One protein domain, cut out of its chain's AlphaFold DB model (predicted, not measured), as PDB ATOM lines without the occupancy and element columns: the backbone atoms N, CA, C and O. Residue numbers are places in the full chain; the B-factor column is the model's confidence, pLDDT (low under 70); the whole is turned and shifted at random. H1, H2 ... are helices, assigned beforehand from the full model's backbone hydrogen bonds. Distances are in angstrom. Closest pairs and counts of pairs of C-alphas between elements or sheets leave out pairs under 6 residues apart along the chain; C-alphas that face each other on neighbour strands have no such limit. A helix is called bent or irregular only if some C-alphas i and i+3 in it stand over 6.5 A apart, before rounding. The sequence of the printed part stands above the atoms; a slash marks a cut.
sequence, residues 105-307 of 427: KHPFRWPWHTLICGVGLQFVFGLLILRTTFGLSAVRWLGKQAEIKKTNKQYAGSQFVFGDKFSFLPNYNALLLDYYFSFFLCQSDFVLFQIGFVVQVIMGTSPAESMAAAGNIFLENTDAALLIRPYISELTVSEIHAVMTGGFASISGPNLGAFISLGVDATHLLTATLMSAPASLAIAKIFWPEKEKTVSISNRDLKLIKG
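Overview. This is residues 105 to 307 of the 427 residues of the protein "Solute carrier family 28 member 3" of Poecilia mexicana (UniProt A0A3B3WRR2). Two long helices, H1 and H10, lie side by side and run opposite ways; H5 and H8 pack on H10, and H4b crosses H5. At one end H2 turns a corner from H1 and leads to the kinked H3, whose residues 160 to 165 stick out. The printed part has 203 residues with ten named helices, H1 to H10 along the chain, and no named strand; its class is all helix. It is compact, with a radius of gyration of the C-alphas of 18.3 A, and spans 59 by 40 by 31 A.

Arrangement. H1, residues 112 to 131, touches the hub H10, residues 266 to 287, at a shallow tilt of 9 degrees, opposite ways, closest at the C-alphas of Gly 118 and Pro 278, 4.6 A. H2, residues 133 to 148, touches H1 only at the corner, closest at C-alphas 129 and 135, 4.2 A. H3, residues 150 to 168, meets H2 only through their link and touches no helix; it is irregular, with C-alphas 161 and 164 9.7 A apart. H4, residues 174 to 203, was assigned as one helix by its hydrogen bonds but is bent: C-alphas 187 and 190 are 8.1 A apart, and its arms H4a, residues 174 to 187, and H4b, residues 190 to 203, are about perpendicular at 87 degrees. H4a touches H9, residues 253 to 261, closest at C-alphas 178 and 254, 5.0 A. H9 and H10 form a helical hairpin, closest at C-alphas 260 and 266, 5.4 A. H4b touches H5, residues 207 to 215, at a steep tilt of 59 degrees, closest at C-alphas 196 and 211, 4.3 A. H8, residues 237 to 249, touches residues 276 to 285 of H10, closest at C-alphas 242 and 284, 5.0 A. H6, residues 221 to 227, touches residues 243 to 248 of H8, closest at C-alphas 221 and 247, 4.1 A. H7, residues 229 to 234, is irregular, with C-alphas 230 and 233 7.1 A apart, and touches no helix but is near H5 and H8. Every O i to N i+4 pair is within hydrogen-bond range in H1, H2, H4b, H5, H6, H8 and H9; the counts are 6 of 10 in H4a, 16 of 18 in H10, 5 of 15 in H3 and 0 of 2 in H7, with O i to N i+3 counts of 5 of 16 in H3 and 2 of 3 in H7.

Along the chain. H1 begins at C-alpha 112 (191.492, 153.101, 136.435) and is 26.9 A long; H2 is 22.1 A. H10, 30.5 A, ends at C-alpha 287 (192.300, 156.824, 147.829).

Size, cuts and confidence. The C-alphas of Phe 108 and Asp 164, the two farthest apart, are 60.9 A apart. The printed part has no cut, and the links between helices are tight. Residues 288 to 307 hold no named element. The mean pLDDT of the printed part is 74.8; 64 residues are under 70, among them 162 to 190 and 293 to 307.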
ATOM      1  N   LYS A 105     196.839 158.947 148.526       91.19
ATOM      2  CA  LYS A 105     198.241 158.738 148.916       91.19
ATOM      3  C   LYS A 105     199.164 158.632 147.694       91.19
ATOM      4  O   LYS A 105     200.336 159.009 147.774       91.19
ATOM      5  N   HIS A 106     198.652 158.105 146.579       88.94
ATOM      6  CA  HIS A 106     199.404 157.875 145.343       88.94
ATOM      7  C   HIS A 106     198.600 158.308 144.107       88.94
ATOM      8  O   HIS A 106     198.157 157.456 143.333       88.94
ATOM      9  N   PRO A 107     198.481 159.626 143.859       84.25
ATOM     10  CA  PRO A 107     197.593 160.175 142.834       84.25
ATOM     11  C   PRO A 107     198.015 159.847 141.397       84.25
ATOM     12  O   PRO A 107     197.254 160.081 140.482       84.25
ATOM     13  N   PHE A 108     199.204 159.296 141.150       83.19
ATOM     14  CA  PHE A 108     199.638 158.912 139.796       83.19
ATOM     15  C   PHE A 108     199.592 157.399 139.541       83.19
ATOM     16  O   PHE A 108     200.033 156.937 138.493       83.19
ATOM     17  N   ARG A 109     199.108 156.603 140.506       83.81
ATOM     18  CA  ARG A 109     199.051 155.133 140.412       83.81
ATOM     19  C   ARG A 109     197.666 154.579 140.744       83.81
ATOM     20  O   ARG A 109     197.564 153.531 141.373       83.81
ATOM     21  N   TRP A 110     196.598 155.272 140.357       82.25
ATOM     22  CA  TRP A 110     195.249 154.767 140.605       82.25
ATOM     23  C   TRP A 110     194.872 153.628 139.635       82.25
ATOM     24  O   TRP A 110     195.230 153.670 138.453       82.25
ATOM     25  N   PRO A 111     194.118 152.613 140.089       83.69
ATOM     26  CA  PRO A 111     193.613 151.551 139.227       83.69
ATOM     27  C   PRO A 111     192.362 152.031 138.480       83.69
ATOM     28  O   PRO A 111     191.238 151.955 138.975       83.69
ATOM     29  N   TRP A 112     192.565 152.545 137.267       84.94
ATOM     30  CA  TRP A 112     191.492 153.101 136.435       84.94
ATOM     31  C   TRP A 112     190.411 152.065 136.076       84.94
ATOM     32  O   TRP A 112     189.232 152.403 136.117       84.94
ATOM     33  N   HIS A 113     190.793 150.804 135.836       85.56
ATOM     34  CA  HIS A 113     189.860 149.689 135.610       85.56
ATOM     35  C   HIS A 113     188.885 149.525 136.782       85.56
ATOM     36  O   HIS A 113     187.671 149.571 136.611       85.56
ATOM     37  N   THR A 114     189.401 149.415 138.010       87.75
ATOM     38  CA  THR A 114     188.578 149.253 139.220       87.75
ATOM     39  C   THR A 114     187.649 150.444 139.445       87.75
ATOM     40  O   THR A 114     186.497 150.258 139.837       87.75
ATOM     41  N   LEU A 115     188.113 151.661 139.154       89.38
ATOM     42  CA  LEU A 115     187.291 152.867 139.226       89.38
ATOM     43  C   LEU A 115     186.129 152.826 138.225       89.38
ATOM     44  O   LEU A 115     184.974 152.982 138.623       89.38
ATOM     45  N   ILE A 116     186.424 152.616 136.941       86.81
ATOM     46  CA  ILE A 116     185.412 152.621 135.878       86.81
ATOM     47  C   ILE A 116     184.425 151.474 136.083       86.81
ATOM     48  O   ILE A 116     183.220 151.704 136.044       86.81
ATOM     49  N   CYS A 117     184.912 150.268 136.376       87.38
ATOM     50  CA  CYS A 117     184.061 149.117 136.655       87.38
ATOM     51  C   CYS A 117     183.211 149.319 137.911       87.38
ATOM     52  O   CYS A 117     182.027 149.002 137.881       87.38
ATOM     53  N   GLY A 118     183.755 149.879 138.994       89.62
ATOM     54  CA  GLY A 118     182.986 150.119 140.217       89.62
ATOM     55  C   GLY A 118     181.908 151.190 140.036       89.62
ATOM     56  O   GLY A 118     180.751 150.965 140.396       89.62
ATOM     57  N   VAL A 119     182.250 152.317 139.396       88.69
ATOM     58  CA  VAL A 119     181.281 153.375 139.050       88.69
ATOM     59  C   VAL A 119     180.253 152.875 138.031       88.69
ATOM     60  O   VAL A 119     179.070 153.204 138.122       88.69
ATOM     61  N   GLY A 120     180.682 152.036 137.096       86.25
ATOM     62  CA  GLY A 120     179.825 151.359 136.136       86.25
ATOM     63  C   GLY A 120     178.834 150.416 136.783       86.25
ATOM     64  O   GLY A 120     177.643 150.497 136.508       86.25
ATOM     65  N   LEU A 121     179.309 149.542 137.669       86.12
ATOM     66  CA  LEU A 121     178.490 148.523 138.311       86.12
ATOM     67  C   LEU A 121     177.425 149.156 139.211       86.12
ATOM     68  O   LEU A 121     176.263 148.766 139.123       86.12
ATOM     69  N   GLN A 122     177.774 150.182 140.005       90.25
ATOM     70  CA  GLN A 122     176.764 150.922 140.777       90.25
ATOM     71  C   GLN A 122     175.718 151.567 139.856       90.25
ATOM     72  O   GLN A 122     174.531 151.551 140.170       90.25
ATOM     73  N   PHE A 123     176.130 152.098 138.700       85.94
ATOM     74  CA  PHE A 123     175.224 152.764 137.770       85.94
ATOM     75  C   PHE A 123     174.309 151.763 137.056       85.94
ATOM     76  O   PHE A 123     173.108 151.998 136.945       85.94
ATOM     77  N   VAL A 124     174.848 150.609 136.651       85.19
ATOM     78  CA  VAL A 124     174.082 149.487 136.096       85.19
ATOM     79  C   VAL A 124     173.079 148.967 137.123       85.19
ATOM     80  O   VAL A 124     171.910 148.803 136.780       85.19
ATOM     81  N   PHE A 125     173.475 148.772 138.386       85.81
ATOM     82  CA  PHE A 125     172.538 148.385 139.444       85.81
ATOM     83  C   PHE A 125     171.461 149.444 139.675       85.81
ATOM     84  O   PHE A 125     170.280 149.100 139.723       85.81
ATOM     85  N   GLY A 126     171.835 150.722 139.739       86.44
ATOM     86  CA  GLY A 126     170.888 151.826 139.857       86.44
ATOM     87  C   GLY A 126     169.882 151.851 138.704       86.44
ATOM     88  O   GLY A 126     168.681 151.962 138.937       86.44
ATOM     89  N   LEU A 127     170.335 151.668 137.462       84.62
ATOM     90  CA  LEU A 127     169.470 151.635 136.283       84.62
ATOM     91  C   LEU A 127     168.554 150.408 136.288       84.62
ATOM     92  O   LEU A 127     167.343 150.542 136.101       84.62
ATOM     93  N   LEU A 128     169.105 149.218 136.536       85.31
ATOM     94  CA  LEU A 128     168.335 147.978 136.583       85.31
ATOM     95  C   LEU A 128     167.271 148.024 137.678       85.31
ATOM     96  O   LEU A 128     166.144 147.605 137.437       85.31
ATOM     97  N   ILE A 129     167.589 148.556 138.856       86.69
ATOM     98  CA  ILE A 129     166.675 148.542 139.999       86.69
ATOM     99  C   ILE A 129     165.688 149.714 139.962       86.69
ATOM    100  O   ILE A 129     164.493 149.500 140.155       86.69
ATOM    101  N   LEU A 130     166.154 150.943 139.717       84.00
ATOM    102  CA  LEU A 130     165.320 152.146 139.827       84.00
ATOM    103  C   LEU A 130     164.594 152.496 138.524       84.00
ATOM    104  O   LEU A 130     163.471 152.995 138.586       84.00
ATOM    105  N   ARG A 131     165.201 152.249 137.352       83.38
ATOM    106  CA  ARG A 131     164.616 152.634 136.051       83.38
ATOM    107  C   ARG A 131     163.744 151.533 135.448       83.38
ATOM    108  O   ARG A 131     162.768 151.848 134.771       83.38
ATOM    109  N   THR A 132     164.055 150.252 135.674       85.06
ATOM    110  CA  THR A 132     163.242 149.157 135.113       85.06
ATOM    111  C   THR A 132     162.042 148.814 135.995       85.06
ATOM    112  O   THR A 132     162.133 148.737 137.221       85.06
ATOM    113  N   THR A 133     160.896 148.543 135.366       84.31
ATOM    114  CA  THR A 133     159.663 148.145 136.068       84.31
ATOM    115  C   THR A 133     159.821 146.813 136.797       84.31
ATOM    116  O   THR A 133     159.276 146.636 137.890       84.31
ATOM    117  N   PHE A 134     160.591 145.889 136.216       84.25
ATOM    118  CA  PHE A 134     160.895 144.592 136.809       84.25
ATOM    119  C   PHE A 134     161.751 144.736 138.072       84.25
ATOM    120  O   PHE A 134     161.356 144.234 139.124       84.25
ATOM    121  N   GLY A 135     162.872 145.464 137.995       82.19
ATOM    122  CA  GLY A 135     163.768 145.679 139.134       82.19
ATOM    123  C   GLY A 135     163.072 146.399 140.286       82.19
ATOM    124  O   GLY A 135     163.112 145.930 141.426       82.19
ATOM    125  N   LEU A 136     162.315 147.453 139.976       83.25
ATOM    126  CA  LEU A 136     161.556 148.204 140.971       83.25
ATOM    127  C   LEU A 136     160.497 147.328 141.654       83.25
ATOM    128  O   LEU A 136     160.311 147.396 142.869       83.25
ATOM    129  N   SER A 137     159.816 146.471 140.890       83.44
ATOM    130  CA  SER A 137     158.827 145.530 141.432       83.44
ATOM    131  C   SER A 137     159.472 144.459 142.313       83.44
ATOM    132  O   SER A 137     158.926 144.136 143.370       83.44
ATOM    133  N   ALA A 138     160.637 143.940 141.918       81.31
ATOM    134  CA  ALA A 138     161.383 142.947 142.685       81.31
ATOM    135  C   ALA A 138     161.858 143.511 144.032       81.31
ATOM    136  O   ALA A 138     161.629 142.894 145.075       81.31
ATOM    137  N   VAL A 139     162.447 144.711 144.042       78.50
ATOM    138  CA  VAL A 139     162.936 145.331 145.282       78.50
ATOM    139  C   VAL A 139     161.782 145.806 146.166       78.50
ATOM    140  O   VAL A 139     161.820 145.578 147.372       78.50
ATOM    141  N   ARG A 140     160.693 146.349 145.605       81.38
ATOM    142  CA  ARG A 140     159.471 146.637 146.384       81.38
ATOM    143  C   ARG A 140     158.881 145.382 147.014       81.38
ATOM    144  O   ARG A 140     158.372 145.430 148.132       81.38
ATOM    145  N   TRP A 141     158.923 144.253 146.307       80.69
ATOM    146  CA  TRP A 141     158.493 142.976 146.862       80.69
ATOM    147  C   TRP A 141     159.391 142.541 148.024       80.69
ATOM    148  O   TRP A 141     158.859 142.183 149.076       80.69
ATOM    149  N   LEU A 142     160.717 142.632 147.871       73.12
ATOM    150  CA  LEU A 142     161.680 142.357 148.945       73.12
ATOM    151  C   LEU A 142     161.446 143.267 150.158       73.12
ATOM    152  O   LEU A 142     161.357 142.768 151.280       73.12
ATOM    153  N   GLY A 143     161.247 144.566 149.930       69.69
ATOM    154  CA  GLY A 143     160.921 145.542 150.967       69.69
ATOM    155  C   GLY A 143     159.651 145.180 151.734       69.69
ATOM    156  O   GLY A 143     159.673 145.078 152.958       69.69
ATOM    157  N   LYS A 144     158.569 144.829 151.026       73.94
ATOM    158  CA  LYS A 144     157.331 144.337 151.653       73.94
ATOM    159  C   LYS A 144     157.542 143.048 152.449       73.94
ATOM    160  O   LYS A 144     156.881 142.852 153.463       73.94
ATOM    161  N   GLN A 145     158.424 142.142 152.021       69.56
ATOM    162  CA  GLN A 145     158.732 140.941 152.812       69.56
ATOM    163  C   GLN A 145     159.500 141.277 154.097       69.56
ATOM    164  O   GLN A 145     159.241 140.652 155.129       69.56
ATOM    165  N   ALA A 146     160.410 142.255 154.046       62.09
ATOM    166  CA  ALA A 146     161.098 142.768 155.228       62.09
ATOM    167  C   ALA A 146     160.102 143.409 156.214       62.09
ATOM    168  O   ALA A 146     160.152 143.121 157.408       62.09
ATOM    169  N   GLU A 147     159.124 144.165 155.706       60.94
ATOM    170  CA  GLU A 147     158.044 144.757 156.505       60.94
ATOM    171  C   GLU A 147     157.065 143.721 157.077       60.94
ATOM    172  O   GLU A 147     156.703 143.799 158.241       60.94
ATOM    173  N   ILE A 148     156.624 142.715 156.317       54.62
ATOM    174  CA  ILE A 148     155.620 141.741 156.795       54.62
ATOM    175  C   ILE A 148     156.186 140.823 157.892       54.62
ATOM    176  O   ILE A 148     155.452 140.379 158.780       54.62
ATOM    177  N   LYS A 149     157.497 140.546 157.886       51.97
ATOM    178  CA  LYS A 149     158.154 139.798 158.975       51.97
ATOM    179  C   LYS A 149     158.193 140.574 160.308       51.97
ATOM    180  O   LYS A 149     158.405 139.943 161.347       51.97
ATOM    181  N   LYS A 150     157.914 141.885 160.286       51.44
ATOM    182  CA  LYS A 150     157.906 142.815 161.428       51.44
ATOM    183  C   LYS A 150     156.738 142.597 162.395       51.44
ATOM    184  O   LYS A 150     156.920 142.726 163.599       51.44
ATOM    185  N   THR A 151     155.537 142.256 161.923       45.56
ATOM    186  CA  THR A 151     154.338 142.551 162.735       45.56
ATOM    187  C   THR A 151     154.023 141.543 163.844       45.56
ATOM    188  O   THR A 151     153.448 141.947 164.842       45.56
ATOM    189  N   ASN A 152     154.430 140.267 163.746       44.28
ATOM    190  CA  ASN A 152     154.010 139.251 164.738       44.28
ATOM    191  C   ASN A 152     155.128 138.427 165.397       44.28
ATOM    192  O   ASN A 152     154.884 137.826 166.437       44.28
ATOM    193  N   LYS A 153     156.331 138.325 164.812       49.62
ATOM    194  CA  LYS A 153     157.355 137.374 165.305       49.62
ATOM    195  C   LYS A 153     158.576 138.037 165.932       49.62
ATOM    196  O   LYS A 153     159.107 137.507 166.899       49.62
ATOM    197  N   GLN A 154     159.010 139.178 165.400       49.97
ATOM    198  CA  GLN A 154     160.227 139.856 165.857       49.97
ATOM    199  C   GLN A 154     160.039 140.540 167.216       49.97
ATOM    200  O   GLN A 154     160.905 140.432 168.076       49.97
ATOM    201  N   TYR A 155     158.880 141.156 167.454       54.97
ATOM    202  CA  TYR A 155     158.589 141.810 168.731       54.97
ATOM    203  C   TYR A 155     158.034 140.876 169.801       54.97
ATOM    204  O   TYR A 155     157.915 141.302 170.938       54.97
ATOM    205  N   ALA A 156     157.742 139.610 169.489       62.50
ATOM    206  CA  ALA A 156     157.212 138.671 170.477       62.50
ATOM    207  C   ALA A 156     158.178 138.482 171.663       62.50
ATOM    208  O   ALA A 156     157.744 138.456 172.811       62.50
ATOM    209  N   GLY A 157     159.491 138.422 171.397       64.00
ATOM    210  CA  GLY A 157     160.515 138.347 172.444       64.00
ATOM    211  C   GLY A 157     160.618 139.637 173.261       64.00
ATOM    212  O   GLY A 157     160.605 139.594 174.487       64.00
ATOM    213  N   SER A 158     160.658 140.796 172.600       60.84
ATOM    214  CA  SER A 158     160.729 142.094 173.285       60.84
ATOM    215  C   SER A 158     159.456 142.416 174.074       60.84
ATOM    216  O   SER A 158     159.549 142.901 175.193       60.84
ATOM    217  N   GLN A 159     158.275 142.116 173.535       66.75
ATOM    218  CA  GLN A 159     156.990 142.286 174.214       66.75
ATOM    219  C   GLN A 159     156.876 141.349 175.423       66.75
ATOM    220  O   GLN A 159     156.374 141.758 176.464       66.75
ATOM    221  N   PHE A 160     157.398 140.122 175.322       71.00
ATOM    222  CA  PHE A 160     157.482 139.196 176.452       71.00
ATOM    223  C   PHE A 160     158.403 139.713 177.571       71.00
ATOM    224  O   PHE A 160     158.043 139.626 178.740       71.00
ATOM    225  N   VAL A 161     159.573 140.268 177.228       70.38
ATOM    226  CA  VAL A 161     160.561 140.747 178.214       70.38
ATOM    227  C   VAL A 161     160.181 142.104 178.821       70.38
ATOM    228  O   VAL A 161     160.348 142.303 180.022       70.38
ATOM    229  N   PHE A 162     159.686 143.044 178.013       68.31
ATOM    230  CA  PHE A 162     159.477 144.442 178.414       68.31
ATOM    231  C   PHE A 162     158.001 144.821 178.660       68.31
ATOM    232  O   PHE A 162     157.732 145.924 179.146       68.31
ATOM    233  N   GLY A 163     157.043 143.928 178.374       67.94
ATOM    234  CA  GLY A 163     155.603 144.160 178.568       67.94
ATOM    235  C   GLY A 163     155.043 145.320 177.732       67.94
ATOM    236  O   GLY A 163     155.659 145.766 176.769       67.94
ATOM    237  N   ASP A 164     153.885 145.868 178.117       67.56
ATOM    238  CA  ASP A 164     153.200 146.941 177.363       67.56
ATOM    239  C   ASP A 164     153.905 148.311 177.422       67.56
ATOM    240  O   ASP A 164     153.593 149.214 176.645       67.56
ATOM    241  N   LYS A 165     154.922 148.466 178.288       59.78
ATOM    242  CA  LYS A 165     155.833 149.633 178.297       59.78
ATOM    243  C   LYS A 165     156.789 149.656 177.092       59.78
ATOM    244  O   LYS A 165     157.608 150.566 176.959       59.78
ATOM    245  N   PHE A 166     156.653 148.680 176.198       52.84
ATOM    246  CA  PHE A 166     157.336 148.547 174.915       52.84
ATOM    247  C   PHE A 166     157.270 149.804 174.024       52.84
ATOM    248  O   PHE A 166     158.170 150.039 173.221       52.84
ATOM    249  N   SER A 167     156.261 150.659 174.199       50.22
ATOM    250  CA  SER A 167     156.076 151.899 173.436       50.22
ATOM    251  C   SER A 167     157.145 152.979 173.682       50.22
ATOM    252  O   SER A 167     157.280 153.871 172.847       50.22
ATOM    253  N   PHE A 168     157.936 152.901 174.763       41.25
ATOM    254  CA  PHE A 168     158.932 153.931 175.115       41.25
ATOM    255  C   PHE A 168     160.367 153.669 174.611       41.25
ATOM    256  O   PHE A 168     161.180 154.591 174.618       41.25
ATOM    257  N   LEU A 169     160.692 152.459 174.128       45.06
ATOM    258  CA  LEU A 169     161.982 152.165 173.474       45.06
ATOM    259  C   LEU A 169     161.817 151.522 172.077       45.06
ATOM    260  O   LEU A 169     162.321 150.420 171.840       45.06
ATOM    261  N   PRO A 170     161.183 152.196 171.096       43.50
ATOM    262  CA  PRO A 170     161.144 151.679 169.723       43.50
ATOM    263  C   PRO A 170     162.544 151.570 169.083       43.50
ATOM    264  O   PRO A 170     162.736 150.792 168.152       43.50
ATOM    265  N   ASN A 171     163.534 152.314 169.595       49.41
ATOM    266  CA  ASN A 171     164.744 152.666 168.843       49.41
ATOM    267  C   ASN A 171     165.995 151.810 169.127       49.41
ATOM    268  O   ASN A 171     166.968 151.937 168.393       49.41
ATOM    269  N   TYR A 172     165.993 150.928 170.137       47.53
ATOM    270  CA  TYR A 172     167.202 150.179 170.546       47.53
ATOM    271  C   TYR A 172     167.109 148.654 170.367       47.53
ATOM    272  O   TYR A 172     168.111 147.952 170.485       47.53
ATOM    273  N   ASN A 173     165.931 148.123 170.016       43.38
ATOM    274  CA  ASN A 173     165.727 146.683 169.798       43.38
ATOM    275  C   ASN A 173     166.273 146.170 168.451       43.38
ATOM    276  O   ASN A 173     166.412 144.960 168.278       43.38
ATOM    277  N   ALA A 174     166.623 147.064 167.519       47.38
ATOM    278  CA  ALA A 174     167.297 146.707 166.267       47.38
ATOM    279  C   ALA A 174     168.636 145.986 166.512       47.38
ATOM    280  O   ALA A 174     168.967 145.040 165.805       47.38
ATOM    281  N   LEU A 175     169.338 146.370 167.583       44.81
ATOM    282  CA  LEU A 175     170.673 145.878 167.924       44.81
ATOM    283  C   LEU A 175     170.671 144.423 168.435       44.81
ATOM    284  O   LEU A 175     171.625 143.684 168.223       44.81
ATOM    285  N   LEU A 176     169.585 143.975 169.083       41.84
ATOM    286  CA  LEU A 176     169.411 142.567 169.485       41.84
ATOM    287  C   LEU A 176     168.905 141.692 168.325       41.84
ATOM    288  O   LEU A 176     169.123 140.480 168.316       41.84
ATOM    289  N   LEU A 177     168.240 142.311 167.341       47.72
ATOM    290  CA  LEU A 177     167.796 141.675 166.100       47.72
ATOM    291  C   LEU A 177     168.975 141.349 165.167       47.72
ATOM    292  O   LEU A 177     168.880 140.391 164.396       47.72
ATOM    293  N   ASP A 178     170.062 142.123 165.272       50.56
ATOM    294  CA  ASP A 178     171.253 142.052 164.421       50.56
ATOM    295  C   ASP A 178     171.878 140.654 164.427       50.56
ATOM    296  O   ASP A 178     171.998 139.971 163.405       50.56
ATOM    297  N   TYR A 179     172.087 140.125 165.630       46.53
ATOM    298  CA  TYR A 179     172.792 138.862 165.810       46.53
ATOM    299  C   TYR A 179     171.994 137.630 165.337       46.53
ATOM    300  O   TYR A 179     172.565 136.646 164.858       46.53
ATOM    301  N   TYR A 180     170.658 137.662 165.431       43.19
ATOM    302  CA  TYR A 180     169.815 136.546 164.975       43.19
ATOM    303  C   TYR A 180     169.724 136.485 163.440       43.19
ATOM    304  O   TYR A 180     169.522 135.406 162.875       43.19
ATOM    305  N   PHE A 181     169.893 137.623 162.755       45.38
ATOM    306  CA  PHE A 181     169.897 137.701 161.293       45.38
ATOM    307  C   PHE A 181     171.264 137.324 160.702       45.38
ATOM    308  O   PHE A 181     171.297 136.544 159.745       45.38
ATOM    309  N   SER A 182     172.373 137.751 161.328       45.88
ATOM    310  CA  SER A 182     173.731 137.289 160.986       45.88
ATOM    311  C   SER A 182     173.843 135.760 161.066       45.88
ATOM    312  O   SER A 182     174.423 135.130 160.182       45.88
ATOM    313  N   PHE A 183     173.183 135.126 162.047       41.59
ATOM    314  CA  PHE A 183     173.124 133.662 162.165       41.59
ATOM    315  C   PHE A 183     172.382 132.967 161.005       41.59
ATOM    316  O   PHE A 183     172.730 131.844 160.632       41.59
ATOM    317  N   PHE A 184     171.363 133.606 160.419       44.22
ATOM    318  CA  PHE A 184     170.575 133.022 159.326       44.22
ATOM    319  C   PHE A 184     171.195 133.253 157.942       44.22
ATOM    320  O   PHE A 184     171.079 132.379 157.088       44.22
ATOM    321  N   LEU A 185     171.867 134.385 157.707       44.50
ATOM    322  CA  LEU A 185     172.529 134.661 156.421       44.50
ATOM    323  C   LEU A 185     173.853 133.908 156.249       44.50
ATOM    324  O   LEU A 185     174.216 133.579 155.121       44.50
ATOM    325  N   CYS A 186     174.492 133.520 157.353       44.66
ATOM    326  CA  CYS A 186     175.619 132.582 157.356       44.66
ATOM    327  C   CYS A 186     175.230 131.175 156.825       44.66
ATOM    328  O   CYS A 186     176.083 130.336 156.583       44.66
ATOM    329  N   GLN A 187     173.936 130.883 156.599       45.66
ATOM    330  CA  GLN A 187     173.508 129.663 155.888       45.66
ATOM    331  C   GLN A 187     173.536 129.793 154.358       45.66
ATOM    332  O   GLN A 187     173.379 128.787 153.668       45.66
ATOM    333  N   SER A 188     173.743 130.994 153.813       55.09
ATOM    334  CA  SER A 188     173.910 131.229 152.377       55.09
ATOM    335  C   SER A 188     175.317 131.730 152.044       55.09
ATOM    336  O   SER A 188     175.453 132.651 151.241       55.09
ATOM    337  N   ASP A 189     176.350 131.095 152.617       63.44
ATOM    338  CA  ASP A 189     177.758 131.235 152.193       63.44
ATOM    339  C   ASP A 189     177.868 131.286 150.664       63.44
ATOM    340  O   ASP A 189     178.570 132.113 150.093       63.44
ATOM    341  N   PHE A 190     177.073 130.452 149.991       68.75
ATOM    342  CA  PHE A 190     176.957 130.406 148.544       68.75
ATOM    343  C   PHE A 190     176.629 131.766 147.892       68.75
ATOM    344  O   PHE A 190     177.330 132.184 146.977       68.75
ATOM    345  N   VAL A 191     175.592 132.480 148.346       74.25
ATOM    346  CA  VAL A 191     175.175 133.759 147.727       74.25
ATOM    347  C   VAL A 191     176.268 134.809 147.893       74.25
ATOM    348  O   VAL A 191     176.578 135.545 146.957       74.25
ATOM    349  N   LEU A 192     176.873 134.835 149.077       76.69
ATOM    350  CA  LEU A 192     177.989 135.706 149.404       76.69
ATOM    351  C   LEU A 192     179.202 135.432 148.503       76.69
ATOM    352  O   LEU A 192     179.746 136.371 147.924       76.69
ATOM    353  N   PHE A 193     179.556 134.159 148.299       76.62
ATOM    354  CA  PHE A 193     180.609 133.762 147.365       76.62
ATOM    355  C   PHE A 193     180.306 134.166 145.925       76.62
ATOM    356  O   PHE A 193     181.198 134.665 145.246       76.62
ATOM    357  N   GLN A 194     179.068 133.992 145.451       78.69
ATOM    358  CA  GLN A 194     178.701 134.381 144.086       78.69
ATOM    359  C   GLN A 194     178.827 135.892 143.881       78.69
ATOM    360  O   GLN A 194     179.407 136.333 142.892       78.69
ATOM    361  N   ILE A 195     178.328 136.698 144.824       83.94
ATOM    362  CA  ILE A 195     178.437 138.158 144.737       83.94
ATOM    363  C   ILE A 195     179.907 138.583 144.822       83.94
ATOM    364  O   ILE A 195     180.356 139.369 143.990       83.94
ATOM    365  N   GLY A 196     180.667 138.028 145.772       83.62
ATOM    366  CA  GLY A 196     182.096 138.302 145.927       83.62
ATOM    367  C   GLY A 196     182.891 137.948 144.673       83.62
ATOM    368  O   GLY A 196     183.687 138.758 144.210       83.62
ATOM    369  N   PHE A 197     182.612 136.795 144.064       81.69
ATOM    370  CA  PHE A 197     183.233 136.357 142.816       81.69
ATOM    371  C   PHE A 197     182.875 137.267 141.636       81.69
ATOM    372  O   PHE A 197     183.758 137.661 140.878       81.69
ATOM    373  N   VAL A 198     181.602 137.651 141.483       83.81
ATOM    374  CA  VAL A 198     181.174 138.576 140.419       83.81
ATOM    375  C   VAL A 198     181.876 139.925 140.565       83.81
ATOM    376  O   VAL A 198     182.429 140.436 139.590       83.81
ATOM    377  N   VAL A 199     181.908 140.481 141.779       85.06
ATOM    378  CA  VAL A 199     182.609 141.739 142.073       85.06
ATOM    379  C   VAL A 199     184.105 141.602 141.787       85.06
ATOM    380  O   VAL A 199     184.666 142.452 141.101       85.06
ATOM    381  N   GLN A 200     184.731 140.505 142.217       85.62
ATOM    382  CA  GLN A 200     186.147 140.223 141.986       85.62
ATOM    383  C   GLN A 200     186.491 140.175 140.490       85.62
ATOM    384  O   GLN A 200     187.445 140.815 140.048       85.62
ATOM    385  N   VAL A 201     185.715 139.422 139.704       81.25
ATOM    386  CA  VAL A 201     185.948 139.248 138.264       81.25
ATOM    387  C   VAL A 201     185.771 140.568 137.521       81.25
ATOM    388  O   VAL A 201     186.583 140.886 136.654       81.25
ATOM    389  N   ILE A 202     184.741 141.347 137.865       83.50
ATOM    390  CA  ILE A 202     184.439 142.610 137.182       83.50
ATOM    391  C   ILE A 202     185.416 143.719 137.586       83.50
ATOM    392  O   ILE A 202     185.845 144.498 136.739       83.50
ATOM    393  N   MET A 203     185.771 143.823 138.867       82.56
ATOM    394  CA  MET A 203     186.590 144.930 139.374       82.56
ATOM    395  C   MET A 203     188.096 144.648 139.323       82.56
ATOM    396  O   MET A 203     188.892 145.592 139.385       82.56
ATOM    397  N   GLY A 204     188.494 143.382 139.166       82.06
ATOM    398  CA  GLY A 204     189.896 142.957 139.181       82.06
ATOM    399  C   GLY A 204     190.554 143.087 140.558       82.06
ATOM    400  O   GLY A 204     191.775 143.195 140.641       82.06
ATOM    401  N   THR A 205     189.745 143.134 141.616       87.19
ATOM    402  CA  THR A 205     190.152 143.236 143.023       87.19
ATOM    403  C   THR A 205     190.536 141.873 143.590       87.19
ATOM    404  O   THR A 205     190.289 140.830 142.972       87.19
ATOM    405  N   SER A 206     191.158 141.849 144.769       87.19
ATOM    406  CA  SER A 206     191.546 140.582 145.388       87.19
ATOM    407  C   SER A 206     190.328 139.779 145.874       87.19
ATOM    408  O   SER A 206     189.268 140.356 146.155       87.19
ATOM    409  N   PRO A 207     190.429 138.438 145.972       84.31
ATOM    410  CA  PRO A 207     189.320 137.608 146.442       84.31
ATOM    411  C   PRO A 207     188.837 138.015 147.840       84.31
ATOM    412  O   PRO A 207     187.635 138.076 148.085       84.31
ATOM    413  N   ALA A 208     189.765 138.337 148.746       87.12
ATOM    414  CA  ALA A 208     189.448 138.659 150.133       87.12
ATOM    415  C   ALA A 208     188.705 139.998 150.267       87.12
ATOM    416  O   ALA A 208     187.669 140.056 150.930       87.12
ATOM    417  N   GLU A 209     189.164 141.062 149.603       90.12
ATOM    418  CA  GLU A 209     188.483 142.363 149.682       90.12
ATOM    419  C   GLU A 209     187.138 142.365 148.944       90.12
ATOM    420  O   GLU A 209     186.182 142.990 149.401       90.12
ATOM    421  N   SER A 210     187.024 141.603 147.849       90.25
ATOM    422  CA  SER A 210     185.761 141.446 147.112       90.25
ATOM    423  C   SER A 210     184.738 140.659 147.928       90.25
ATOM    424  O   SER A 210     183.557 141.007 147.957       90.25
ATOM    425  N   MET A 211     185.197 139.630 148.643       87.31
ATOM    426  CA  MET A 211     184.373 138.857 149.565       87.31
ATOM    427  C   MET A 211     183.919 139.714 150.752       87.31
ATOM    428  O   MET A 211     182.736 139.725 151.079       87.31
ATOM    429  N   ALA A 212     184.811 140.506 151.352       88.94
ATOM    430  CA  ALA A 212     184.430 141.444 152.407       88.94
ATOM    431  C   ALA A 212     183.428 142.502 151.917       88.94
ATOM    432  O   ALA A 212     182.435 142.761 152.595       88.94
ATOM    433  N   ALA A 213     183.629 143.071 150.723       90.00
ATOM    434  CA  ALA A 213     182.694 144.024 150.124       90.00
ATOM    435  C   ALA A 213     181.310 143.404 149.868       90.00
ATOM    436  O   ALA A 213     180.297 144.038 150.155       90.00
ATOM    437  N   ALA A 214     181.254 142.156 149.394       88.00
ATOM    438  CA  ALA A 214     180.005 141.409 149.259       88.00
ATOM    439  C   ALA A 214     179.359 141.102 150.620       88.00
ATOM    440  O   ALA A 214     178.140 141.194 150.762       88.00
ATOM    441  N   GLY A 215     180.171 140.784 151.631       84.25
ATOM    442  CA  GLY A 215     179.741 140.594 153.015       84.25
ATOM    443  C   GLY A 215     179.060 141.835 153.589       84.25
ATOM    444  O   GLY A 215     177.967 141.718 154.137       84.25
ATOM    445  N   ASN A 216     179.642 143.018 153.380       87.31
ATOM    446  CA  ASN A 216     179.137 144.308 153.872       87.31
ATOM    447  C   ASN A 216     177.753 144.710 153.317       87.31
ATOM    448  O   ASN A 216     177.106 145.591 153.873       87.31
ATOM    449  N   ILE A 217     177.262 144.068 152.247       85.81
ATOM    450  CA  ILE A 217     175.881 144.270 151.759       85.81
ATOM    451  C   ILE A 217     174.859 143.782 152.795       85.81
ATOM    452  O   ILE A 217     173.738 144.290 152.870       85.81
ATOM    453  N   PHE A 218     175.232 142.760 153.564       77.81
ATOM    454  CA  PHE A 218     174.333 142.024 154.444       77.81
ATOM    455  C   PHE A 218     174.744 142.089 155.912       77.81
ATOM    456  O   PHE A 218     173.879 142.161 156.786       77.81
ATOM    457  N   LEU A 219     176.046 142.026 156.166       75.62
ATOM    458  CA  LEU A 219     176.655 141.977 157.486       75.62
ATOM    459  C   LEU A 219     177.162 143.355 157.893       75.62
ATOM    460  O   LEU A 219     177.491 144.187 157.050       75.62
ATOM    461  N   GLU A 220     177.251 143.570 159.200       74.62
ATOM    462  CA  GLU A 220     177.911 144.745 159.755       74.62
ATOM    463  C   GLU A 220     179.437 144.673 159.552       74.62
ATOM    464  O   GLU A 220     180.022 143.604 159.363       74.62
ATOM    465  N   ASN A 221     180.092 145.828 159.630       76.19
ATOM    466  CA  ASN A 221     181.505 146.054 159.316       76.19
ATOM    467  C   ASN A 221     182.452 145.084 160.044       76.19
ATOM    468  O   ASN A 221     183.454 144.639 159.482       76.19
ATOM    469  N   THR A 222     182.148 144.742 161.300       74.00
ATOM    470  CA  THR A 222     182.942 143.796 162.100       74.00
ATOM    471  C   THR A 222     182.733 142.347 161.671       74.00
ATOM    472  O   THR A 222     183.685 141.565 161.649       74.00
ATOM    473  N   ASP A 223     181.506 141.992 161.296       72.62
ATOM    474  CA  ASP A 223     181.116 140.635 160.912       72.62
ATOM    475  C   ASP A 223     181.591 140.298 159.495       72.62
ATOM    476  O   ASP A 223     182.059 139.188 159.236       72.62
ATOM    477  N   ALA A 224     181.560 141.270 158.581       79.00
ATOM    478  CA  ALA A 224     182.105 141.108 157.238       79.00
ATOM    479  C   ALA A 224     183.628 140.885 157.256       79.00
ATOM    480  O   ALA A 224     184.133 140.036 156.520       79.00
ATOM    481  N   ALA A 225     184.363 141.578 158.134       81.00
ATOM    482  CA  ALA A 225     185.790 141.322 158.332       81.00
ATOM    483  C   ALA A 225     186.039 139.918 158.914       81.00
ATOM    484  O   ALA A 225     186.999 139.244 158.540       81.00
ATOM    485  N   LEU A 226     185.146 139.427 159.783       77.88
ATOM    486  CA  LEU A 226     185.257 138.090 160.365       77.88
ATOM    487  C   LEU A 226     185.174 136.972 159.310       77.88
ATOM    488  O   LEU A 226     185.842 135.950 159.477       77.88
ATOM    489  N   LEU A 227     184.430 137.176 158.213       74.94
ATOM    490  CA  LEU A 227     184.352 136.219 157.097       74.94
ATOM    491  C   LEU A 227     185.727 135.903 156.499       74.94
ATOM    492  O   LEU A 227     185.996 134.765 156.120       74.94
ATOM    493  N   ILE A 228     186.604 136.903 156.450       80.38
ATOM    494  CA  ILE A 228     187.946 136.794 155.872       80.38
ATOM    495  C   ILE A 228     189.044 136.710 156.936       80.38
ATOM    496  O   ILE A 228     190.223 136.808 156.604       80.38
ATOM    497  N   ARG A 229     188.685 136.484 158.211       79.25
ATOM    498  CA  ARG A 229     189.612 136.430 159.354       79.25
ATOM    499  C   ARG A 229     190.914 135.653 159.114       79.25
ATOM    500  O   ARG A 229     191.945 136.195 159.511       79.25
ATOM    501  N   PRO A 230     190.931 134.437 158.523       80.69
ATOM    502  CA  PRO A 230     192.189 133.710 158.332       80.69
ATOM    503  C   PRO A 230     193.147 134.405 157.355       80.69
ATOM    504  O   PRO A 230     194.344 134.166 157.427       80.69
ATOM    505  N   TYR A 231     192.637 135.285 156.494       81.94
ATOM    506  CA  TYR A 231     193.416 135.989 155.478       81.94
ATOM    507  C   TYR A 231     193.818 137.405 155.906       81.94
ATOM    508  O   TYR A 231     194.704 137.975 155.285       81.94
ATOM    509  N   ILE A 232     193.227 137.975 156.970       85.06
ATOM    510  CA  ILE A 232     193.487 139.367 157.399       85.06
ATOM    511  C   ILE A 232     194.982 139.639 157.620       85.06
ATOM    512  O   ILE A 232     195.458 140.718 157.281       85.06
ATOM    513  N   SER A 233     195.729 138.677 158.171       84.88
ATOM    514  CA  SER A 233     197.170 138.823 158.418       84.88
ATOM    515  C   SER A 233     198.024 138.846 157.149       84.88
ATOM    516  O   SER A 233     199.179 139.254 157.212       84.88
ATOM    517  N   GLU A 234     197.476 138.386 156.027       85.69
ATOM    518  CA  GLU A 234     198.159 138.306 154.732       85.69
ATOM    519  C   GLU A 234     197.777 139.463 153.799       85.69
ATOM    520  O   GLU A 234     198.365 139.598 152.727       85.69
ATOM    521  N   LEU A 235     196.810 140.299 154.199       87.75
ATOM    522  CA  LEU A 235     196.331 141.412 153.387       87.75
ATOM    523  C   LEU A 235     197.345 142.554 153.318       87.75
ATOM    524  O   LEU A 235     197.970 142.931 154.314       87.75
ATOM    525  N   THR A 236     197.421 143.186 152.150       91.75
ATOM    526  CA  THR A 236     198.158 144.439 151.981       91.75
ATOM    527  C   THR A 236     197.435 145.593 152.677       91.75
ATOM    528  O   THR A 236     196.241 145.544 152.984       91.75
ATOM    529  N   VAL A 237     198.136 146.711 152.881       92.00
ATOM    530  CA  VAL A 237     197.530 147.923 153.464       92.00
ATOM    531  C   VAL A 237     196.368 148.452 152.609       92.00
ATOM    532  O   VAL A 237     195.401 148.984 153.151       92.00
ATOM    533  N   SER A 238     196.439 148.302 151.281       92.69
ATOM    534  CA  SER A 238     195.355 148.722 150.380       92.69
ATOM    535  C   SER A 238     194.133 147.817 150.509       92.69
ATOM    536  O   SER A 238     193.011 148.319 150.533       92.69
ATOM    537  N   GLU A 239     194.332 146.506 150.646       92.12
ATOM    538  CA  GLU A 239     193.245 145.552 150.875       92.12
ATOM    539  C   GLU A 239     192.576 145.774 152.236       92.12
ATOM    540  O   GLU A 239     191.351 145.836 152.317       92.12
ATOM    541  N   ILE A 240     193.355 146.000 153.302       92.31
ATOM    542  CA  ILE A 240     192.809 146.352 154.624       92.31
ATOM    543  C   ILE A 240     192.004 147.654 154.537       92.31
ATOM    544  O   ILE A 240     190.884 147.728 155.047       92.31
ATOM    545  N   HIS A 241     192.534 148.669 153.849       93.94
ATOM    546  CA  HIS A 241     191.822 149.926 153.629       93.94
ATOM    547  C   HIS A 241     190.503 149.716 152.870       93.94
ATOM    548  O   HIS A 241     189.489 150.311 153.239       93.94
ATOM    549  N   ALA A 242     190.482 148.849 151.855       93.56
ATOM    550  CA  ALA A 242     189.274 148.501 151.111       93.56
ATOM    551  C   ALA A 242     188.238 147.771 151.973       93.56
ATOM    552  O   ALA A 242     187.067 148.151 151.955       93.56
ATOM    553  N   VAL A 243     188.662 146.804 152.792       92.50
ATOM    554  CA  VAL A 243     187.792 146.094 153.745       92.50
ATOM    555  C   VAL A 243     187.153 147.073 154.736       92.50
ATOM    556  O   VAL A 243     185.938 147.047 154.937       92.50
ATOM    557  N   MET A 244     187.949 147.979 155.315       92.44
ATOM    558  CA  MET A 244     187.455 148.981 156.268       92.44
ATOM    559  C   MET A 244     186.515 149.993 155.603       92.44
ATOM    560  O   MET A 244     185.438 150.272 156.129       92.44
ATOM    561  N   THR A 245     186.893 150.516 154.433       93.88
ATOM    562  CA  THR A 245     186.075 151.475 153.674       93.88
ATOM    563  C   THR A 245     184.741 150.858 153.262       93.88
ATOM    564  O   THR A 245     183.705 151.509 153.385       93.88
ATOM    565  N   GLY A 246     184.747 149.595 152.821       91.44
ATOM    566  CA  GLY A 246     183.542 148.842 152.475       91.44
ATOM    567  C   GLY A 246     182.560 148.711 153.634       91.44
ATOM    568  O   GLY A 246     181.355 148.866 153.424       91.44
ATOM    569  N   GLY A 247     183.080 148.505 154.848       88.19
ATOM    570  CA  GLY A 247     182.277 148.512 156.066       88.19
ATOM    571  C   GLY A 247     181.617 149.873 156.277       88.19
ATOM    572  O   GLY A 247     180.399 149.992 156.250       88.19
ATOM    573  N   PHE A 248     182.404 150.945 156.395       89.25
ATOM    574  CA  PHE A 248     181.855 152.282 156.669       89.25
ATOM    575  C   PHE A 248     180.918 152.831 155.578       89.25
ATOM    576  O   PHE A 248     180.114 153.726 155.846       89.25
ATOM    577  N   ALA A 249     181.016 152.327 154.348       90.75
ATOM    578  CA  ALA A 249     180.174 152.743 153.229       90.75
ATOM    579  C   ALA A 249     178.789 152.067 153.196       90.75
ATOM    580  O   ALA A 249     177.897 152.542 152.481       90.75
ATOM    581  N   SER A 250     178.608 150.967 153.925       86.81
ATOM    582  CA  SER A 250     177.412 150.121 153.854       86.81
ATOM    583  C   SER A 250     176.592 150.197 155.144       86.81
ATOM    584  O   SER A 250     177.023 150.767 156.140       86.81
ATOM    585  N   ILE A 251     175.367 149.672 155.100       80.38
ATOM    586  CA  ILE A 251     174.475 149.552 156.261       80.38
ATOM    587  C   ILE A 251     174.213 148.061 156.462       80.38
ATOM    588  O   ILE A 251     173.944 147.362 155.482       80.38
ATOM    589  N   SER A 252     174.241 147.584 157.709       73.88
ATOM    590  CA  SER A 252     173.939 146.183 158.013       73.88
ATOM    591  C   SER A 252     172.484 145.835 157.664       73.88
ATOM    592  O   SER A 252     171.569 146.659 157.777       73.88
ATOM    593  N   GLY A 253     172.234 144.592 157.243       71.00
ATOM    594  CA  GLY A 253     170.879 144.116 156.940       71.00
ATOM    595  C   GLY A 253     169.873 144.333 158.088       71.00
ATOM    596  O   GLY A 253     168.717 144.688 157.828       71.00
ATOM    597  N   PRO A 254     170.275 144.171 159.358       64.69
ATOM    598  CA  PRO A 254     169.377 144.409 160.488       64.69
ATOM    599  C   PRO A 254     169.093 145.889 160.763       64.69
ATOM    600  O   PRO A 254     167.929 146.237 161.002       64.69
ATOM    601  N   ASN A 255     170.085 146.772 160.610       71.12
ATOM    602  CA  ASN A 255     169.867 148.224 160.643       71.12
ATOM    603  C   ASN A 255     168.940 148.667 159.502       71.12
ATOM    604  O   ASN A 255     168.036 149.478 159.706       71.12
ATOM    605  N   LEU A 256     169.070 148.061 158.319       72.00
ATOM    606  CA  LEU A 256     168.171 148.300 157.189       72.00
ATOM    607  C   LEU A 256     166.712 147.960 157.537       72.00
ATOM    608  O   LEU A 256     165.816 148.765 157.276       72.00
ATOM    609  N   GLY A 257     166.464 146.825 158.198       68.75
ATOM    610  CA  GLY A 257     165.136 146.478 158.713       68.75
ATOM    611  C   GLY A 257     164.595 147.511 159.706       68.75
ATOM    612  O   GLY A 257     163.417 147.874 159.643       68.75
ATOM    613  N   ALA A 258     165.453 148.038 160.582       68.75
ATOM    614  CA  ALA A 258     165.093 149.076 161.539       68.75
ATOM    615  C   ALA A 258     164.732 150.410 160.864       68.75
ATOM    616  O   ALA A 258     163.740 151.030 161.242       68.75
ATOM    617  N   PHE A 259     165.454 150.837 159.828       76.56
ATOM    618  CA  PHE A 259     165.152 152.091 159.123       76.56
ATOM    619  C   PHE A 259     163.886 152.001 158.277       76.56
ATOM    620  O   PHE A 259     163.063 152.918 158.309       76.56
ATOM    621  N   ILE A 260     163.650 150.857 157.629       75.56
ATOM    622  CA  ILE A 260     162.350 150.555 157.009       75.56
ATOM    623  C   ILE A 260     161.246 150.644 158.061       75.56
ATOM    624  O   ILE A 260     160.161 151.175 157.823       75.56
ATOM    625  N   SER A 261     161.538 150.177 159.277       68.56
ATOM    626  CA  SER A 261     160.583 150.200 160.372       68.56
ATOM    627  C   SER A 261     160.150 151.614 160.779       68.56
ATOM    628  O   SER A 261     159.002 151.779 161.199       68.56
ATOM    629  N   LEU A 262     161.040 152.596 160.607       72.94
ATOM    630  CA  LEU A 262     160.794 154.015 160.842       72.94
ATOM    631  C   LEU A 262     160.021 154.675 159.685       72.94
ATOM    632  O   LEU A 262     159.669 155.843 159.787       72.94
ATOM    633  N   GLY A 263     159.718 153.964 158.596       77.31
ATOM    634  CA  GLY A 263     158.988 154.508 157.445       77.31
ATOM    635  C   GLY A 263     159.884 155.051 156.330       77.31
ATOM    636  O   GLY A 263     159.413 155.798 155.474       77.31
ATOM    637  N   VAL A 264     161.169 154.690 156.328       84.50
ATOM    638  CA  VAL A 264     162.075 154.941 155.199       84.50
ATOM    639  C   VAL A 264     161.789 153.919 154.096       84.50
ATOM    640  O   VAL A 264     161.572 152.744 154.381       84.50
ATOM    641  N   ASP A 265     161.795 154.344 152.832       84.69
ATOM    642  CA  ASP A 265     161.487 153.450 151.710       84.69
ATOM    643  C   ASP A 265     162.527 152.323 151.589       84.69
ATOM    644  O   ASP A 265     163.704 152.549 151.286       84.69
ATOM    645  N   ALA A 266     162.058 151.090 151.784       81.44
ATOM    646  CA  ALA A 266     162.848 149.876 151.640       81.44
ATOM    647  C   ALA A 266     163.496 149.749 150.260       81.44
ATOM    648  O   ALA A 266     164.590 149.203 150.141       81.44
ATOM    649  N   THR A 267     162.842 150.273 149.223       84.44
ATOM    650  CA  THR A 267     163.347 150.243 147.851       84.44
ATOM    651  C   THR A 267     164.664 150.997 147.747       84.44
ATOM    652  O   THR A 267     165.649 150.461 147.244       84.44
ATOM    653  N   HIS A 268     164.705 152.221 148.272       87.88
ATOM    654  CA  HIS A 268     165.896 153.059 148.222       87.88
ATOM    655  C   HIS A 268     167.007 152.533 149.132       87.88
ATOM    656  O   HIS A 268     168.161 152.520 148.713       87.88
ATOM    657  N   LEU A 269     166.669 152.025 150.323       86.81
ATOM    658  CA  LEU A 269     167.650 151.439 151.243       86.81
ATOM    659  C   LEU A 269     168.322 150.187 150.663       86.81
ATOM    660  O   LEU A 269     169.546 150.112 150.647       86.81
ATOM    661  N   LEU A 270     167.539 149.236 150.143       83.50
ATOM    662  CA  LEU A 270     168.067 148.004 149.541       83.50
ATOM    663  C   LEU A 270     168.891 148.286 148.281       83.50
ATOM    664  O   LEU A 270     169.883 147.614 148.013       83.50
ATOM    665  N   THR A 271     168.484 149.282 147.495       87.12
ATOM    666  CA  THR A 271     169.249 149.690 146.311       87.12
ATOM    667  C   THR A 271     170.582 150.315 146.722       87.12
ATOM    668  O   THR A 271     171.616 149.984 146.145       87.12
ATOM    669  N   ALA A 272     170.575 151.177 147.743       89.81
ATOM    670  CA  ALA A 272     171.779 151.833 148.239       89.81
ATOM    671  C   ALA A 272     172.805 150.824 148.774       89.81
ATOM    672  O   ALA A 272     173.975 150.928 148.421       89.81
ATOM    673  N   THR A 273     172.388 149.814 149.547       87.44
ATOM    674  CA  THR A 273     173.322 148.802 150.076       87.44
ATOM    675  C   THR A 273     173.983 147.977 148.973       87.44
ATOM    676  O   THR A 273     175.187 147.733 149.031       87.44
ATOM    677  N   LEU A 274     173.239 147.607 147.924       87.19
ATOM    678  CA  LEU A 274     173.797 146.904 146.762       87.19
ATOM    679  C   LEU A 274     174.790 147.770 145.974       87.19
ATOM    680  O   LEU A 274     175.812 147.270 145.508       87.19
ATOM    681  N   MET A 275     174.506 149.067 145.831       91.06
ATOM    682  CA  MET A 275     175.388 150.013 145.139       91.06
ATOM    683  C   MET A 275     176.649 150.355 145.950       91.06
ATOM    684  O   MET A 275     177.696 150.607 145.352       91.06
ATOM    685  N   SER A 276     176.584 150.323 147.286       91.56
ATOM    686  CA  SER A 276     177.715 150.641 148.169       91.56
ATOM    687  C   SER A 276     178.902 149.687 148.016       91.56
ATOM    688  O   SER A 276     180.043 150.133 148.119       91.56
ATOM    689  N   ALA A 277     178.679 148.400 147.726       90.19
ATOM    690  CA  ALA A 277     179.768 147.429 147.579       90.19
ATOM    691  C   ALA A 277     180.769 147.800 146.458       90.19
ATOM    692  O   ALA A 277     181.942 148.021 146.765       90.19
ATOM    693  N   PRO A 278     180.362 147.965 145.183       92.56
ATOM    694  CA  PRO A 278     181.289 148.399 144.137       92.56
ATOM    695  C   PRO A 278     181.758 149.852 144.296       92.56
ATOM    696  O   PRO A 278     182.902 150.167 143.960       92.56
ATOM    697  N   ALA A 279     180.914 150.744 144.827       93.44
ATOM    698  CA  ALA A 279     181.286 152.142 145.040       93.44
ATOM    699  C   ALA A 279     182.416 152.279 146.073       93.44
ATOM    700  O   ALA A 279     183.385 153.004 145.855       93.44
ATOM    701  N   SER A 280     182.320 151.544 147.182       94.25
ATOM    702  CA  SER A 280     183.320 151.566 148.249       94.25
ATOM    703  C   SER A 280     184.665 151.012 147.793       94.25
ATOM    704  O   SER A 280     185.689 151.627 148.079       94.25
ATOM    705  N   LEU A 281     184.675 149.928 147.010       93.56
ATOM    706  CA  LEU A 281     185.898 149.389 146.414       93.56
ATOM    707  C   LEU A 281     186.546 150.380 145.439       93.56
ATOM    708  O   LEU A 281     187.760 150.581 145.492       93.56
ATOM    709  N   ALA A 282     185.755 151.047 144.591       93.44
ATOM    710  CA  ALA A 282     186.269 152.062 143.670       93.44
ATOM    711  C   ALA A 282     186.945 153.218 144.421       93.44
ATOM    712  O   ALA A 282     188.084 153.579 144.119       93.44
ATOM    713  N   ILE A 283     186.272 153.772 145.434       94.44
ATOM    714  CA  ILE A 283     186.799 154.890 146.224       94.44
ATOM    715  C   ILE A 283     188.003 154.457 147.064       94.44
ATOM    716  O   ILE A 283     189.013 155.161 147.083       94.44
ATOM    717  N   ALA A 284     187.951 153.283 147.694       94.81
ATOM    718  CA  ALA A 284     189.050 152.780 148.507       94.81
ATOM    719  C   ALA A 284     190.335 152.596 147.696       94.81
ATOM    720  O   ALA A 284     191.410 152.991 148.151       94.81
ATOM    721  N   LYS A 285     190.218 152.039 146.485       92.69
ATOM    722  CA  LYS A 285     191.355 151.792 145.592       92.69
ATOM    723  C   LYS A 285     191.868 153.052 144.898       92.69
ATOM    724  O   LYS A 285     193.038 153.092 144.533       92.69
ATOM    725  N   ILE A 286     191.051 154.095 144.751       93.19
ATOM    726  CA  ILE A 286     191.543 155.425 144.360       93.19
ATOM    727  C   ILE A 286     192.334 156.066 145.502       93.19
ATOM    728  O   ILE A 286     193.431 156.583 145.289       93.19
ATOM    729  N   PHE A 287     191.753 156.082 146.700       94.25
ATOM    730  CA  PHE A 287     192.300 156.824 147.829       94.25
ATOM    731  C   PHE A 287     193.598 156.187 148.342       94.25
ATOM    732  O   PHE A 287     194.583 156.883 148.609       94.25
ATOM    733  N   TRP A 288     193.631 154.852 148.390       93.94
ATOM    734  CA  TRP A 288     194.817 154.074 148.730       93.94
ATOM    735  C   TRP A 288     195.076 152.958 147.702       93.94
ATOM    736  O   TRP A 288     194.690 151.805 147.923       93.94
ATOM    737  N   PRO A 289     195.740 153.276 146.574       90.94
ATOM    738  CA  PRO A 289     195.996 152.307 145.514       90.94
ATOM    739  C   PRO A 289     196.898 151.144 145.926       90.94
ATOM    740  O   PRO A 289     197.803 151.297 146.753       90.94
ATOM    741  N   GLU A 290     196.680 149.998 145.283       87.75
ATOM    742  CA  GLU A 290     197.490 148.795 145.463       87.75
ATOM    743  C   GLU A 290     198.922 149.014 144.955       87.75
ATOM    744  O   GLU A 290     199.143 149.584 143.882       87.75
ATOM    745  N   LYS A 291     199.912 148.549 145.721       78.50
ATOM    746  CA  LYS A 291     201.335 148.626 145.340       78.50
ATOM    747  C   LYS A 291     202.002 147.272 145.238       78.50
ATOM    748  O   LYS A 291     202.950 147.116 144.470       78.50
ATOM    749  N   GLU A 292     201.573 146.350 146.083       72.31
ATOM    750  CA  GLU A 292     202.195 145.053 146.250       72.31
ATOM    751  C   GLU A 292     201.480 144.053 145.347       72.31
ATOM    752  O   GLU A 292     200.306 144.216 145.008       72.31
ATOM    753  N   LYS A 293     202.200 143.024 144.894       64.94
ATOM    754  CA  LYS A 293     201.522 141.907 144.241       64.94
ATOM    755  C   LYS A 293     200.711 141.215 145.325       64.94
ATOM    756  O   LYS A 293     201.304 140.672 146.252       64.94
ATOM    757  N   THR A 294     199.389 141.247 145.185       60.59
ATOM    758  CA  THR A 294     198.469 140.487 146.032       60.59
ATOM    759  C   THR A 294     198.986 139.058 146.129       60.59
ATOM    760  O   THR A 294     199.220 138.426 145.087       60.59
ATOM    761  N   VAL A 295     199.206 138.561 147.350       55.25
ATOM    762  CA  VAL A 295     199.530 137.147 147.559       55.25
ATOM    763  C   VAL A 295     198.413 136.372 146.880       55.25
ATOM    764  O   VAL A 295     197.237 136.631 147.123       55.25
ATOM    765  N   SER A 296     198.769 135.520 145.922       46.44
ATOM    766  CA  SER A 296     197.807 134.787 145.110       46.44
ATOM    767  C   SER A 296     197.067 133.790 145.997       46.44
ATOM    768  O   SER A 296     197.418 132.610 146.035       46.44
ATOM    769  N   ILE A 297     196.047 134.256 146.716       51.16
ATOM    770  CA  ILE A 297     195.005 133.409 147.274       51.16
ATOM    771  C   ILE A 297     194.363 132.793 146.040       51.16
ATOM    772  O   ILE A 297     193.605 133.442 145.318       51.16
ATOM    773  N   SER A 298     194.790 131.578 145.702       44.06
ATOM    774  CA  SER A 298     194.230 130.852 144.575       44.06
ATOM    775  C   SER A 298     192.710 130.853 144.733       44.06
ATOM    776  O   SER A 298     192.201 130.559 145.817       44.06
ATOM    777  N   ASN A 299     191.989 131.200 143.665       46.47
ATOM    778  CA  ASN A 299     190.526 131.321 143.610       46.47
ATOM    779  C   ASN A 299     189.746 130.051 144.031       46.47
ATOM    780  O   ASN A 299     188.533 130.005 143.861       46.47
ATOM    781  N   ARG A 300     190.417 129.003 144.524       41.88
ATOM    782  CA  ARG A 300     189.846 127.682 144.785       41.88
ATOM    783  C   ARG A 300     189.762 127.293 146.264       41.88
ATOM    784  O   ARG A 300     189.049 126.347 146.557       41.88
ATOM    785  N   ASP A 301     190.379 128.031 147.192       48.84
ATOM    786  CA  ASP A 301     190.415 127.634 148.614       48.84
ATOM    787  C   ASP A 301     190.127 128.781 149.600       48.84
ATOM    788  O   ASP A 301     190.686 128.826 150.697       48.84
ATOM    789  N   LEU A 302     189.221 129.708 149.260       54.19
ATOM    790  CA  LEU A 302     188.590 130.532 150.296       54.19
ATOM    791  C   LEU A 302     187.653 129.636 151.113       54.19
ATOM    792  O   LEU A 302     186.471 129.491 150.808       54.19
ATOM    793  N   LYS A 303     188.185 128.986 152.147       54.31
ATOM    794  CA  LYS A 303     187.366 128.254 153.112       54.31
ATOM    795  C   LYS A 303     186.869 129.267 154.130       54.31
ATOM    796  O   LYS A 303     187.613 129.669 155.023       54.31
ATOM    797  N   LEU A 304     185.611 129.687 153.984       55.88
ATOM    798  CA  LEU A 304     184.933 130.409 155.057       55.88
ATOM    799  C   LEU A 304     185.008 129.571 156.330       55.88
ATOM    800  O   LEU A 304     184.989 128.334 156.279       55.88
ATOM    801  N   ILE A 305     185.091 130.253 157.470       52.22
ATOM    802  CA  ILE A 305     185.002 129.611 158.777       52.22
ATOM    803  C   ILE A 305     183.607 128.987 158.874       52.22
ATOM    804  O   ILE A 305     182.652 129.622 159.313       52.22
ATOM    805  N   LYS A 306     183.480 127.723 158.463       48.44
ATOM    806  CA  LYS A 306     182.340 126.897 158.841       48.44
ATOM    807  C   LYS A 306     182.463 126.722 160.341       48.44
ATOM    808  O   LYS A 306     183.433 126.127 160.808       48.44
ATOM    809  N   GLY A 307     181.519 127.296 161.084       49.31
ATOM    810  CA  GLY A 307     181.420 127.040 162.513       49.31
ATOM    811  C   GLY A 307     181.495 125.534 162.737       49.31
ATOM    812  O   GLY A 307     180.824 124.776 162.032       49.31
TER     813      GLY A 307